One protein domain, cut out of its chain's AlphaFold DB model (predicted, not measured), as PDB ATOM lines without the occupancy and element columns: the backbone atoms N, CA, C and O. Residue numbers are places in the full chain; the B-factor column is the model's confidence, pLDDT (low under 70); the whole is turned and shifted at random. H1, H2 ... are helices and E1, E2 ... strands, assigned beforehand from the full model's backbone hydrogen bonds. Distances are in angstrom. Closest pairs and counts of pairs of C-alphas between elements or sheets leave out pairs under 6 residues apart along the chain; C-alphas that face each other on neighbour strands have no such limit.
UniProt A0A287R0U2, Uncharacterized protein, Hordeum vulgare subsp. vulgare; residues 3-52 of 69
ATOM      1  N   LEU A   3     261.962 215.874 161.770       84.56
ATOM      2  CA  LEU A   3     262.496 214.517 161.719       84.56
ATOM      3  C   LEU A   3     261.866 213.786 160.531       84.56
ATOM      4  O   LEU A   3     260.652 213.844 160.338       84.56
ATOM      5  N   ILE A   4     262.679 213.086 159.741       90.00
ATOM      6  CA  ILE A   4     262.206 212.248 158.635       90.00
ATOM      7  C   ILE A   4     262.648 210.816 158.901       90.00
ATOM      8  O   ILE A   4     263.826 210.565 159.139       90.00
ATOM      9  N   PHE A   5     261.708 209.880 158.841       89.19
ATOM     10  CA  PHE A   5     261.985 208.456 158.999       89.19
ATOM     11  C   PHE A   5     261.022 207.615 158.156       89.19
ATOM     12  O   PHE A   5     260.037 208.116 157.606       89.19
ATOM     13  N   TRP A   6     261.320 206.326 158.031       91.81
ATOM     14  CA  TRP A   6     260.497 205.364 157.303       91.81
ATOM     15  C   TRP A   6     259.766 204.465 158.292       91.81
ATOM     16  O   TRP A   6     260.369 203.964 159.238       91.81
ATOM     17  N   ARG A   7     258.463 204.271 158.085       87.69
ATOM     18  CA  ARG A   7     257.674 203.302 158.852       87.69
ATOM     19  C   ARG A   7     257.739 201.938 158.173       87.69
ATOM     20  O   ARG A   7     257.852 201.856 156.947       87.69
ATOM     21  N   GLU A   8     257.609 200.879 158.962       84.06
ATOM     22  CA  GLU A   8     257.409 199.526 158.447       84.06
ATOM     23  C   GLU A   8     256.228 199.520 157.455       84.06
ATOM     24  O   GLU A   8     255.182 200.122 157.715       84.06
ATOM     25  N   GLY A   9     256.440 198.954 156.264       87.75
ATOM     26  CA  GLY A   9     255.531 199.104 155.116       87.75
ATOM     27  C   GLY A   9     255.903 200.217 154.122       87.75
ATOM     28  O   GLY A   9     255.112 200.528 153.234       87.75
ATOM     29  N   GLY A  10     257.091 200.824 154.246       89.50
ATOM     30  CA  GLY A  10     257.700 201.659 153.200       89.50
ATOM     31  C   GLY A  10     257.127 203.072 153.068       89.50
ATOM     32  O   GLY A  10     257.351 203.739 152.062       89.50
ATOM     33  N   ARG A  11     256.385 203.560 154.067       89.62
ATOM     34  CA  ARG A  11     255.855 204.932 154.060       89.62
ATOM     35  C   ARG A  11     256.858 205.892 154.693       89.62
ATOM     36  O   ARG A  11     257.258 205.695 155.842       89.62
ATOM     37  N   ARG A  12     257.228 206.948 153.964       91.50
ATOM     38  CA  ARG A  12     258.048 208.043 154.496       91.50
ATOM     39  C   ARG A  12     257.186 208.945 155.372       91.50
ATOM     40  O   ARG A  12     256.162 209.447 154.915       91.50
ATOM     41  N   VAL A  13     257.618 209.171 156.605       87.00
ATOM     42  CA  VAL A  13     256.963 210.068 157.557       87.00
ATOM     43  C   VAL A  13     257.861 211.274 157.779       87.00
ATOM     44  O   VAL A  13     259.043 211.133 158.087       87.00
ATOM     45  N   GLN A  14     257.290 212.463 157.616       86.00
ATOM     46  CA  GLN A  14     257.909 213.714 158.025       86.00
ATOM     47  C   GLN A  14     257.170 214.217 159.257       86.00
ATOM     48  O   GLN A  14     255.987 214.552 159.190       86.00
ATOM     49  N   TRP A  15     257.876 214.257 160.376       79.44
ATOM     50  CA  TRP A  15     257.395 214.839 161.613       79.44
ATOM     51  C   TRP A  15     257.981 216.240 161.773       79.44
ATOM     52  O   TRP A  15     259.190 216.447 161.648       79.44
ATOM     53  N   THR A  16     257.119 217.210 162.052       80.12
ATOM     54  CA  THR A  16     257.523 218.579 162.373       80.12
ATOM     55  C   THR A  16     257.284 218.777 163.858       80.12
ATOM     56  O   THR A  16     256.148 218.668 164.313       80.12
ATOM     57  N   GLY A  17     258.351 219.031 164.614       67.38
ATOM     58  CA  GLY A  17     258.236 219.278 166.046       67.38
ATOM     59  C   GLY A  17     257.570 220.613 166.347       67.38
ATOM     60  O   GLY A  17     257.505 221.495 165.488       67.38
ATOM     61  N   ILE A  18     257.110 220.772 167.587       64.69
ATOM     62  CA  ILE A  18     256.562 222.035 168.092       64.69
ATOM     63  C   ILE A  18     257.666 223.106 167.972       64.69
ATOM     64  O   ILE A  18     258.769 222.923 168.481       64.69
ATOM     65  N   GLY A  19     257.411 224.167 167.196       59.12
ATOM     66  CA  GLY A  19     258.400 225.200 166.833       59.12
ATOM     67  C   GLY A  19     259.158 224.968 165.511       59.12
ATOM     68  O   GLY A  19     260.007 225.772 165.129       59.12
ATOM     69  N   GLY A  20     258.892 223.882 164.777       59.41
ATOM     70  CA  GLY A  20     259.227 223.803 163.350       59.41
ATOM     71  C   GLY A  20     258.308 224.704 162.520       59.41
ATOM     72  O   GLY A  20     257.213 225.024 162.954       59.41
ATOM     73  N   SER A  21     258.722 225.088 161.307       56.81
ATOM     74  CA  SER A  21     257.986 225.999 160.401       56.81
ATOM     75  C   SER A  21     256.574 225.525 159.973       56.81
ATOM     76  O   SER A  21     255.959 226.132 159.096       56.81
ATOM     77  N   GLY A  22     256.056 224.433 160.542       57.25
ATOM     78  CA  GLY A  22     254.659 224.044 160.414       57.25
ATOM     79  C   GLY A  22     253.841 224.874 161.391       57.25
ATOM     80  O   GLY A  22     254.057 224.778 162.595       57.25
ATOM     81  N   ALA A  23     252.953 225.707 160.851       56.50
ATOM     82  CA  ALA A  23     252.066 226.577 161.607       56.50
ATOM     83  C   ALA A  23     251.523 225.864 162.851       56.50
ATOM     84  O   ALA A  23     250.971 224.767 162.745       56.50
ATOM     85  N   VAL A  24     251.675 226.501 164.015       57.28
ATOM     86  CA  VAL A  24     250.901 226.132 165.200       57.28
ATOM     87  C   VAL A  24     249.451 226.137 164.741       57.28
ATOM     88  O   VAL A  24     248.941 227.174 164.311       57.28
ATOM     89  N   THR A  25     248.818 224.967 164.701       64.19
ATOM     90  CA  THR A  25     247.439 224.907 164.233       64.19
ATOM     91  C   THR A  25     246.596 225.746 165.195       64.19
ATOM     92  O   THR A  25     246.887 225.766 166.396       64.19
ATOM     93  N   PRO A  26     245.543 226.432 164.719       61.66
ATOM     94  CA  PRO A  26     244.662 227.214 165.591       61.66
ATOM     95  C   PRO A  26     244.155 226.387 166.782       61.66
ATOM     96  O   PRO A  26     243.991 226.891 167.880       61.66
ATOM     97  N   GLN A  27     243.991 225.081 166.565       61.88
ATOM     98  CA  GLN A  27     243.622 224.077 167.561       61.88
ATOM     99  C   GLN A  27     244.636 223.995 168.712       61.88
ATOM    100  O   GLN A  27     244.247 223.970 169.872       61.88
ATOM    101  N   LEU A  28     245.934 223.987 168.399       63.62
ATOM    102  CA  LEU A  28     247.011 223.885 169.386       63.62
ATOM    103  C   LEU A  28     247.136 225.187 170.193       63.62
ATOM    104  O   LEU A  28     247.347 225.137 171.400       63.62
ATOM    105  N   GLN A  29     246.911 226.345 169.558       64.94
ATOM    106  CA  GLN A  29     246.815 227.632 170.261       64.94
ATOM    107  C   GLN A  29     245.609 227.679 171.203       64.94
ATOM    108  O   GLN A  29     245.751 228.119 172.337       64.94
ATOM    109  N   LEU A  30     244.451 227.180 170.757       63.81
ATOM    110  CA  LEU A  30     243.221 227.163 171.549       63.81
ATOM    111  C   LEU A  30     243.338 226.231 172.763       63.81
ATOM    112  O   LEU A  30     242.899 226.578 173.857       63.81
ATOM    113  N   MET A  31     243.988 225.075 172.591       64.12
ATOM    114  CA  MET A  31     244.324 224.179 173.701       64.12
ATOM    115  C   MET A  31     245.329 224.816 174.664       64.12
ATOM    116  O   MET A  31     245.129 224.731 175.869       64.12
ATOM    117  N   ALA A  32     246.366 225.493 174.163       63.91
ATOM    118  CA  ALA A  32     247.324 226.197 175.015       63.91
ATOM    119  C   ALA A  32     246.661 227.326 175.822       63.91
ATOM    120  O   ALA A  32     246.913 227.436 177.014       63.91
ATOM    121  N   SER A  33     245.764 228.108 175.208       62.47
ATOM    122  CA  SER A  33     244.993 229.139 175.916       62.47
ATOM    123  C   SER A  33     243.977 228.562 176.896       62.47
ATOM    124  O   SER A  33     243.699 229.183 177.914       62.47
ATOM    125  N   ALA A  34     243.425 227.375 176.617       63.41
ATOM    126  CA  ALA A  34     242.576 226.685 177.578       63.41
ATOM    127  C   ALA A  34     243.400 226.265 178.803       63.41
ATOM    128  O   ALA A  34     242.951 226.468 179.915       63.41
ATOM    129  N   LEU A  35     244.629 225.777 178.622       62.91
ATOM    130  CA  LEU A  35     245.511 225.361 179.724       62.91
ATOM    131  C   LEU A  35     246.050 226.526 180.586       62.91
ATOM    132  O   LEU A  35     246.619 226.252 181.638       62.91
ATOM    133  N   ASP A  36     245.894 227.783 180.152       61.84
ATOM    134  CA  ASP A  36     246.366 228.988 180.862       61.84
ATOM    135  C   ASP A  36     245.431 229.408 182.017       61.84
ATOM    136  O   ASP A  36     245.852 230.027 182.992       61.84
ATOM    137  N   GLU A  37     244.157 229.003 181.965       60.94
ATOM    138  CA  GLU A  37     243.305 228.982 183.158       60.94
ATOM    139  C   GLU A  37     243.830 227.897 184.107       60.94
ATOM    140  O   GLU A  37     244.188 226.809 183.659       60.94
ATOM    141  N   ALA A  38     243.874 228.161 185.416       62.19
ATOM    142  CA  ALA A  38     244.326 227.195 186.415       62.19
ATOM    143  C   ALA A  38     243.424 225.947 186.394       62.19
ATOM    144  O   ALA A  38     242.405 225.891 187.077       62.19
ATOM    145  N   HIS A  39     243.784 224.961 185.571       66.44
ATOM    146  CA  HIS A  39     243.003 223.755 185.350       66.44
ATOM    147  C   HIS A  39     243.356 222.729 186.427       66.44
ATOM    148  O   HIS A  39     244.383 222.055 186.287       66.44
ATOM    149  N   PRO A  40     242.516 222.535 187.466       71.25
ATOM    150  CA  PRO A  40     242.752 221.482 188.455       71.25
ATOM    151  C   PRO A  40     242.872 220.109 187.779       71.25
ATOM    152  O   PRO A  40     243.720 219.314 188.154       71.25
ATOM    153  N   LEU A  41     242.132 219.889 186.684       80.56
ATOM    154  CA  LEU A  41     242.216 218.666 185.890       80.56
ATOM    155  C   LEU A  41     243.600 218.436 185.262       80.56
ATOM    156  O   LEU A  41     244.051 217.299 185.200       80.56
ATOM    157  N   LEU A  42     244.278 219.486 184.780       81.31
ATOM    158  CA  LEU A  42     245.626 219.338 184.224       81.31
ATOM    159  C   LEU A  42     246.612 218.951 185.327       81.31
ATOM    160  O   LEU A  42     247.418 218.046 185.128       81.31
ATOM    161  N   ALA A  43     246.530 219.620 186.479       82.00
ATOM    162  CA  ALA A  43     247.370 219.306 187.628       82.00
ATOM    163  C   ALA A  43     247.151 217.856 188.092       82.00
ATOM    164  O   ALA A  43     248.122 217.125 188.280       82.00
ATOM    165  N   ASP A  44     245.894 217.415 188.172       84.88
ATOM    166  CA  ASP A  44     245.539 216.038 188.518       84.88
ATOM    167  C   ASP A  44     246.082 215.034 187.491       84.88
ATOM    168  O   ASP A  44     246.636 214.004 187.871       84.88
ATOM    169  N   LEU A  45     245.984 215.333 186.192       87.75
ATOM    170  CA  LEU A  45     246.509 214.469 185.130       87.75
ATOM    171  C   LEU A  45     248.036 214.356 185.170       87.75
ATOM    172  O   LEU A  45     248.565 213.253 185.007       87.75
ATOM    173  N   LEU A  46     248.737 215.471 185.391       87.88
ATOM    174  CA  LEU A  46     250.191 215.487 185.553       87.88
ATOM    175  C   LEU A  46     250.601 214.681 186.789       87.88
ATOM    176  O   LEU A  46     251.519 213.869 186.712       87.88
ATOM    177  N   GLN A  47     249.872 214.834 187.897       87.88
ATOM    178  CA  GLN A  47     250.113 214.078 189.123       87.88
ATOM    179  C   GLN A  47     249.867 212.572 188.939       87.88
ATOM    180  O   GLN A  47     250.653 211.756 189.431       87.88
ATOM    181  N   GLN A  48     248.803 212.195 188.220       91.06
ATOM    182  CA  GLN A  48     248.454 210.803 187.909       91.06
ATOM    183  C   GLN A  48     249.506 210.088 187.054       91.06
ATOM    184  O   GLN A  48     249.611 208.870 187.146       91.06
ATOM    185  N   HIS A  49     250.270 210.832 186.248       87.50
ATOM    186  CA  HIS A  49     251.313 210.306 185.358       87.50
ATOM    187  C   HIS A  49     252.710 210.784 185.779       87.50
ATOM    188  O   HIS A  49     253.601 210.960 184.946       87.50
ATOM    189  N   SER A  50     252.894 211.045 187.077       85.69
ATOM    190  CA  SER A  50     254.166 211.502 187.649       85.69
ATOM    191  C   SER A  50     255.323 210.557 187.323       85.69
ATOM    192  O   SER A  50     256.422 211.016 187.057       85.69
ATOM    193  N   ASP A  51     255.078 209.255 187.187       82.31
ATOM    194  CA  ASP A  51     256.070 208.265 186.753       82.31
ATOM    195  C   ASP A  51     256.679 208.537 185.361       82.31
ATOM    196  O   ASP A  51     257.784 208.072 185.072       82.31
ATOM    197  N   ILE A  52     255.981 209.289 184.505       85.31
ATOM    198  CA  ILE A  52     256.441 209.688 183.165       85.31
ATOM    199  C   ILE A  52     257.187 211.029 183.199       85.31
ATOM    200  O   ILE A  52     258.105 211.237 182.402       85.31
TER     201      ILE A  52
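AT A GLANCE: This is residues 3 to 52 of the 69 residues of an uncharacterized protein of Hordeum vulgare subsp. vulgare (UniProt A0A287R0U2). A strand hairpin, E1 and E2, stands at one end of an open, strung-out chain that curves as a wide U, with helix H1 along its base and helix H2 in the other arm; the hollow of the U is empty, and neither helix packs on the hairpin or on the other helix. The printed part has 50 residues with two named strands and then two named helices, in the order E1, E2, H1, H2, and its one sheet, E1 - E2, is antiparallel. The class is mixed, helices and strands. The whole is extended, with a radius of gyration of the C-alphas of 16.0 A, and its spans of 43 by 28 by 15 A make it only just flat.

IN THESE COORDINATES: E1, residues 3 to 7, begins with C-alpha 3 at (262.496, 214.517, 161.719) and is 12.5 A long from first to last C-alpha. E2, residues 11 to 16, is 16.1 A long. H1, residues 26 to 34, is 12.2 A long and begins with C-alpha 26 at (244.662, 227.214, 165.591). H2, residues 40 to 48, is 12.1 A long and ends with C-alpha 48 at (248.454, 210.803, 187.909).

HOW THE PARTS SIT: E1 and E2 form a hairpin, antiparallel at 154 degrees between their directions. The C-alphas of Ile 4 and Gln 14 face each other at 4.6 A. N 3 and O 15, 2.8 A, and N 7 and O 11, 2.9 A, are within hydrogen-bond range. E1 is apart from H1 and H2, E2 is apart from H2, and H1 and H2 are apart. In H1 and H2 every O i to N i+4 pair is within hydrogen-bond range.

THE WHOLE: The C-alphas of Gly 10 and Ala 38, the two farthest apart, are 44.0 A from each other. Residues 21 to 27 and 29 to 52 stand free. The printed part has no cut and no long link. The mean pLDDT of the printed part is 74.8, and residues 17 to 39 are under 70.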